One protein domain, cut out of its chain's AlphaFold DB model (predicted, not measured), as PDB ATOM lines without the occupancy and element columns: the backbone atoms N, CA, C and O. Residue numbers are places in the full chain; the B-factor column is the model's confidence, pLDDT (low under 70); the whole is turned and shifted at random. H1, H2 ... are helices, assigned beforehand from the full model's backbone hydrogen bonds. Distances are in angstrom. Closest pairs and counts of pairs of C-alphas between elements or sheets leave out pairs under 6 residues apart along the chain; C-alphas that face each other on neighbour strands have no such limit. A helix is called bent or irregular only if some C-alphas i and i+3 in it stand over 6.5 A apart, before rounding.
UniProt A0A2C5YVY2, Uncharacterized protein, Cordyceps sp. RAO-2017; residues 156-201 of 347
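AT A GLANCE: This is residues 156 to 201 of the 347 residues of an uncharacterized protein of Cordyceps sp. RAO-2017 (UniProt A0A2C5YVY2). The longest helix, H3, makes one long side of a small elongated body, and two short helices, H1 and H2, make the other side: H1 lies crosswise beside the second half of H3, while H2 begins near the start of H3 and reaches out beyond it. A stretch with no named element, residues 156 to 164, runs lengthwise to H1, and residues 183 to 188 turn the chain back from H2 into H3. The printed part has 46 residues with three named helices, in the order H1, H2, H3, and no named strand; its class is all helix. It is compact, with a radius of gyration of the C-alphas of 10.4 A, and spans 31 by 17 by 16 A.

HOW THE PARTS SIT: H3, residues 189 to 201, only just touches H1, residues 165 to 170, with 3 pairs of C-alphas within 8 A. H3 touches H1 with residues 194 to 198 alone, and the closest C-alphas of the two helices, those of Leu 169 and Met 194, are 7.0 A apart. The lines of H1 and H3 are about perpendicular at 73 degrees, only just beyond a steep tilt. H3 also only just touches H2, residues 175 to 182, with 3 pairs within 8 A, here through residues 190 to 191 of H3 alone. Their closest C-alphas, those of Ile 175 and Asp 191, are 6.4 A apart. H2 and H3 form a helical hairpin, at a shallow tilt of 17 degrees, opposite ways. H1 and H2 are apart. Every O i to N i+4 pair is within hydrogen-bond range in H1 and H3, and 2 of 4 are in H2.

IN THESE COORDINATES: H3 measures 19.0 A from C-alpha 189 at (29.047, 36.304, -45.145) to C-alpha 201 at (40.608, 48.576, -53.896). H2 measures 10.5 A and is irregular: C-alphas 178 and 181 are 8.1 A apart. H1 measures 8.6 A and begins with C-alpha 165 at (30.285, 43.485, -57.236).

THE WHOLE: The two C-alphas farthest apart, those of Cys 184 and His 201, are 31.0 A apart. The link from H1 to H2 is tight, with 4 residues, and that from H2 to H3 is short, with 6. The printed part has no cut. Its mean pLDDT is 92.9, and no printed residue is under 70.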
ATOM      1  N   ARG A 156      19.250  32.563 -41.303       97.44
ATOM      2  CA  ARG A 156      20.385  33.165 -40.586       97.44
ATOM      3  C   ARG A 156      21.235  34.042 -41.495       97.44
ATOM      4  O   ARG A 156      21.710  35.070 -41.043       97.44
ATOM      5  N   ASP A 157      21.393  33.636 -42.747       97.06
ATOM      6  CA  ASP A 157      22.217  34.318 -43.738       97.06
ATOM      7  C   ASP A 157      21.510  34.283 -45.101       97.06
ATOM      8  O   ASP A 157      20.698  33.390 -45.367       97.06
ATOM      9  N   VAL A 158      21.805  35.261 -45.952       95.94
ATOM     10  CA  VAL A 158      21.267  35.393 -47.306       95.94
ATOM     11  C   VAL A 158      22.433  35.621 -48.252       95.94
ATOM     12  O   VAL A 158      23.098  36.653 -48.208       95.94
ATOM     13  N   TRP A 159      22.651  34.662 -49.150       95.31
ATOM     14  CA  TRP A 159      23.697  34.757 -50.158       95.31
ATOM     15  C   TRP A 159      23.093  35.098 -51.524       95.31
ATOM     16  O   TRP A 159      22.392  34.264 -52.106       95.31
ATOM     17  N   PRO A 160      23.336  36.301 -52.062       93.31
ATOM     18  CA  PRO A 160      22.774  36.691 -53.341       93.31
ATOM     19  C   PRO A 160      23.542  36.021 -54.496       93.31
ATOM     20  O   PRO A 160      24.756  35.823 -54.440       93.31
ATOM     21  N   CYS A 161      22.832  35.662 -55.565       90.19
ATOM     22  CA  CYS A 161      23.401  34.941 -56.713       90.19
ATOM     23  C   CYS A 161      23.478  35.769 -58.006       90.19
ATOM     24  O   CYS A 161      24.007  35.285 -59.002       90.19
ATOM     25  N   THR A 162      22.984  37.009 -57.995       90.19
ATOM     26  CA  THR A 162      22.899  37.893 -59.173       90.19
ATOM     27  C   THR A 162      23.587  39.243 -58.940       90.19
ATOM     28  O   THR A 162      23.138  40.264 -59.456       90.19
ATOM     29  N   VAL A 163      24.628  39.279 -58.104       91.19
ATOM     30  CA  VAL A 163      25.305  40.529 -57.725       91.19
ATOM     31  C   VAL A 163      26.394  40.899 -58.721       91.19
ATOM     32  O   VAL A 163      27.287  40.101 -58.995       91.19
ATOM     33  N   ASP A 164      26.348  42.145 -59.186       92.06
ATOM     34  CA  ASP A 164      27.489  42.848 -59.769       92.06
ATOM     35  C   ASP A 164      28.277  43.525 -58.640       92.06
ATOM     36  O   ASP A 164      27.778  44.448 -57.995       92.06
ATOM     37  N   ALA A 165      29.496  43.048 -58.381       90.06
ATOM     38  CA  ALA A 165      30.285  43.485 -57.236       90.06
ATOM     39  C   ALA A 165      30.704  44.957 -57.293       90.06
ATOM     40  O   ALA A 165      30.752  45.597 -56.247       90.06
ATOM     41  N   ALA A 166      30.972  45.501 -58.485       87.94
ATOM     42  CA  ALA A 166      31.386  46.894 -58.621       87.94
ATOM     43  C   ALA A 166      30.232  47.823 -58.231       87.94
ATOM     44  O   ALA A 166      30.343  48.606 -57.292       87.94
ATOM     45  N   ARG A 167      29.068  47.626 -58.860       89.75
ATOM     46  CA  ARG A 167      27.864  48.416 -58.566       89.75
ATOM     47  C   ARG A 167      27.373  48.243 -57.138       89.75
ATOM     48  O   ARG A 167      26.890  49.189 -56.530       89.75
ATOM     49  N   TRP A 168      27.470  47.029 -56.606       91.94
ATOM     50  CA  TRP A 168      27.054  46.741 -55.238       91.94
ATOM     51  C   TRP A 168      27.861  47.543 -54.214       91.94
ATOM     52  O   TRP A 168      27.283  48.071 -53.264       91.94
ATOM     53  N   LEU A 169      29.175  47.656 -54.429       90.50
ATOM     54  CA  LEU A 169      30.068  48.457 -53.596       90.50
ATOM     55  C   LEU A 169      29.851  49.959 -53.798       90.50
ATOM     56  O   LEU A 169      29.728  50.679 -52.809       90.50
ATOM     57  N   ASP A 170      29.754  50.414 -55.049       91.31
ATOM     58  CA  ASP A 170      29.572  51.833 -55.386       91.31
ATOM     59  C   ASP A 170      28.266  52.398 -54.808       91.31
ATOM     60  O   ASP A 170      28.231  53.512 -54.288       91.31
ATOM     61  N   GLU A 171      27.191  51.607 -54.843       90.50
ATOM     62  CA  GLU A 171      25.878  51.978 -54.304       90.50
ATOM     63  C   GLU A 171      25.785  51.758 -52.776       90.50
ATOM     64  O   GLU A 171      24.724  51.962 -52.184       90.50
ATOM     65  N   GLY A 172      26.873  51.323 -52.121       89.50
ATOM     66  CA  GLY A 172      26.928  51.103 -50.673       89.50
ATOM     67  C   GLY A 172      25.924  50.060 -50.174       89.50
ATOM     68  O   GLY A 172      25.429  50.159 -49.050       89.50
ATOM     69  N   LYS A 173      25.576  49.083 -51.018       92.25
ATOM     70  CA  LYS A 173      24.569  48.068 -50.700       92.25
ATOM     71  C   LYS A 173      25.159  46.974 -49.820       92.25
ATOM     72  O   LYS A 173      26.314  46.577 -49.953       92.25
ATOM     73  N   SER A 174      24.323  46.434 -48.942       95.19
ATOM     74  CA  SER A 174      24.647  45.272 -48.119       95.19
ATOM     75  C   SER A 174      23.418  44.386 -47.954       95.19
ATOM     76  O   SER A 174      22.276  44.842 -48.066       95.19
ATOM     77  N   ILE A 175      23.631  43.103 -47.701       96.44
ATOM     78  CA  ILE A 175      22.554  42.172 -47.374       96.44
ATOM     79  C   ILE A 175      21.901  42.570 -46.057       96.44
ATOM     80  O   ILE A 175      20.671  42.551 -45.962       96.44
ATOM     81  N   GLU A 176      22.688  43.018 -45.081       96.00
ATOM     82  CA  GLU A 176      22.168  43.532 -43.820       96.00
ATOM     83  C   GLU A 176      21.174  44.687 -44.034       96.00
ATOM     84  O   GLU A 176      20.059  44.655 -43.506       96.00
ATOM     85  N   SER A 177      21.528  45.682 -44.855       94.50
ATOM     86  CA  SER A 177      20.678  46.857 -45.088       94.50
ATOM     87  C   SER A 177      19.404  46.521 -45.868       94.50
ATOM     88  O   SER A 177      18.332  47.046 -45.561       94.50
ATOM     89  N   LEU A 178      19.488  45.614 -46.846       95.00
ATOM     90  CA  LEU A 178      18.345  45.229 -47.677       95.00
ATOM     91  C   LEU A 178      17.397  44.255 -46.973       95.00
ATOM     92  O   LEU A 178      16.172  44.368 -47.114       95.00
ATOM     93  N   PHE A 179      17.956  43.292 -46.238       96.50
ATOM     94  CA  PHE A 179      17.249  42.093 -45.795       96.50
ATOM     95  C   PHE A 179      17.447  41.735 -44.320       96.50
ATOM     96  O   PHE A 179      16.692  40.905 -43.806       96.50
ATOM     97  N   GLY A 180      18.384  42.367 -43.609       95.94
ATOM     98  CA  GLY A 180      18.763  41.988 -42.244       95.94
ATOM     99  C   GLY A 180      17.588  41.942 -41.268       95.94
ATOM    100  O   GLY A 180      17.426  40.974 -40.532       95.94
ATOM    101  N   ARG A 181      16.661  42.906 -41.358       96.25
ATOM    102  CA  ARG A 181      15.443  42.949 -40.519       96.25
ATOM    103  C   ARG A 181      14.487  41.760 -40.696       96.25
ATOM    104  O   ARG A 181      13.599  41.556 -39.869       96.25
ATOM    105  N   PHE A 182      14.601  41.035 -41.805       96.94
ATOM    106  CA  PHE A 182      13.773  39.869 -42.115       96.94
ATOM    107  C   PHE A 182      14.469  38.550 -41.765       96.94
ATOM    108  O   PHE A 182      13.815  37.510 -41.721       96.94
ATOM    109  N   CYS A 183      15.767  38.601 -41.475       96.88
ATOM    110  CA  CYS A 183      16.585  37.460 -41.095       96.88
ATOM    111  C   CYS A 183      16.618  37.302 -39.568       96.88
ATOM    112  O   CYS A 183      16.200  38.189 -38.821       96.88
ATOM    113  N   CYS A 184      17.088  36.150 -39.087       96.00
ATOM    114  CA  CYS A 184      17.380  35.961 -37.661       96.00
ATOM    115  C   CYS A 184      18.866  36.152 -37.316       96.00
ATOM    116  O   CYS A 184      19.197  36.287 -36.139       96.00
ATOM    117  N   GLY A 185      19.751  36.161 -38.318       93.06
ATOM    118  CA  GLY A 185      21.160  36.504 -38.143       93.06
ATOM    119  C   GLY A 185      21.422  38.002 -38.298       93.06
ATOM    120  O   GLY A 185      20.604  38.737 -38.846       93.06
ATOM    121  N   GLN A 186      22.573  38.430 -37.782       92.94
ATOM    122  CA  GLN A 186      23.073  39.812 -37.849       92.94
ATOM    123  C   GLN A 186      24.407  39.907 -38.601       92.94
ATOM    124  O   GLN A 186      24.962  40.987 -38.745       92.94
ATOM    125  N   THR A 187      24.945  38.775 -39.051       95.38
ATOM    126  CA  THR A 187      26.221  38.699 -39.762       95.38
ATOM    127  C   THR A 187      25.967  37.980 -41.071       95.38
ATOM    128  O   THR A 187      25.399  36.887 -41.062       95.38
ATOM    129  N   PHE A 188      26.365  38.607 -42.174       97.00
ATOM    130  CA  PHE A 188      26.105  38.123 -43.524       97.00
ATOM    131  C   PHE A 188      27.435  37.904 -44.233       97.00
ATOM    132  O   PHE A 188      28.177  38.856 -44.473       97.00
ATOM    133  N   ALA A 189      27.733  36.658 -44.602       96.88
ATOM    134  CA  ALA A 189      29.047  36.304 -45.145       96.88
ATOM    135  C   ALA A 189      29.356  37.030 -46.468       96.88
ATOM    136  O   ALA A 189      30.514  37.277 -46.812       96.88
ATOM    137  N   HIS A 190      28.315  37.380 -47.226       96.00
ATOM    138  CA  HIS A 190      28.462  38.170 -48.441       96.00
ATOM    139  C   HIS A 190      28.931  39.603 -48.146       96.00
ATOM    140  O   HIS A 190      29.759  40.132 -48.885       96.00
ATOM    141  N   ASP A 191      28.452  40.216 -47.063       95.88
ATOM    142  CA  ASP A 191      28.847  41.574 -46.683       95.88
ATOM    143  C   ASP A 191      30.314  41.608 -46.243       95.88
ATOM    144  O   ASP A 191      31.063  42.472 -46.697       95.88
ATOM    145  N   ASP A 192      30.764  40.601 -45.487       95.50
ATOM    146  CA  ASP A 192      32.180  40.430 -45.133       95.50
ATOM    147  C   ASP A 192      33.063  40.295 -46.385       95.50
ATOM    148  O   ASP A 192      34.133  40.906 -46.489       95.50
ATOM    149  N   LYS A 193      32.599  39.530 -47.382       94.88
ATOM    150  CA  LYS A 193      33.298  39.373 -48.663       94.88
ATOM    151  C   LYS A 193      33.388  40.696 -49.425       94.88
ATOM    152  O   LYS A 193      34.448  41.008 -49.968       94.88
ATOM    153  N   MET A 194      32.309  41.472 -49.467       93.19
ATOM    154  CA  MET A 194      32.303  42.774 -50.137       93.19
ATOM    155  C   MET A 194      33.184  43.791 -49.409       93.19
ATOM    156  O   MET A 194      33.957  44.494 -50.058       93.19
ATOM    157  N   ALA A 195      33.171  43.809 -48.077       93.12
ATOM    158  CA  ALA A 195      34.065  44.647 -47.286       93.12
ATOM    159  C   ALA A 195      35.547  44.325 -47.558       93.12
ATOM    160  O   ALA A 195      36.362  45.234 -47.726       93.12
ATOM    161  N   ALA A 196      35.896  43.040 -47.678       93.88
ATOM    162  CA  ALA A 196      37.250  42.618 -48.034       93.88
ATOM    163  C   ALA A 196      37.661  43.060 -49.451       93.88
ATOM    164  O   ALA A 196      38.813  43.441 -49.659       93.88
ATOM    165  N   LEU A 197      36.737  43.032 -50.420       90.31
ATOM    166  CA  LEU A 197      36.984  43.529 -51.779       90.31
ATOM    167  C   LEU A 197      37.168  45.049 -51.804       90.31
ATOM    168  O   LEU A 197      38.109  45.542 -52.424       90.31
ATOM    169  N   ALA A 198      36.333  45.788 -51.071       89.25
ATOM    170  CA  ALA A 198      36.474  47.232 -50.933       89.25
ATOM    171  C   ALA A 198      37.842  47.606 -50.342       89.25
ATOM    172  O   ALA A 198      38.532  48.470 -50.879       89.25
ATOM    173  N   ALA A 199      38.282  46.902 -49.294       89.88
ATOM    174  CA  ALA A 199      39.572  47.141 -48.649       89.88
ATOM    175  C   ALA A 199      40.780  46.906 -49.576       89.88
ATOM    176  O   ALA A 199      41.798  47.578 -49.424       89.88
ATOM    177  N   GLN A 200      40.680  45.992 -50.547       82.69
ATOM    178  CA  GLN A 200      41.738  45.751 -51.540       82.69
ATOM    179  C   GLN A 200      41.823  46.856 -52.601       82.69
ATOM    180  O   GLN A 200      42.882  47.060 -53.190       82.69
ATOM    181  N   HIS A 201      40.714  47.553 -52.856       70.62
ATOM    182  CA  HIS A 201      40.608  48.576 -53.896       70.62
ATOM    183  C   HIS A 201      40.831  50.001 -53.373       70.62
ATOM    184  O   HIS A 201      40.972  50.917 -54.181       70.62
TER     185      HIS A 201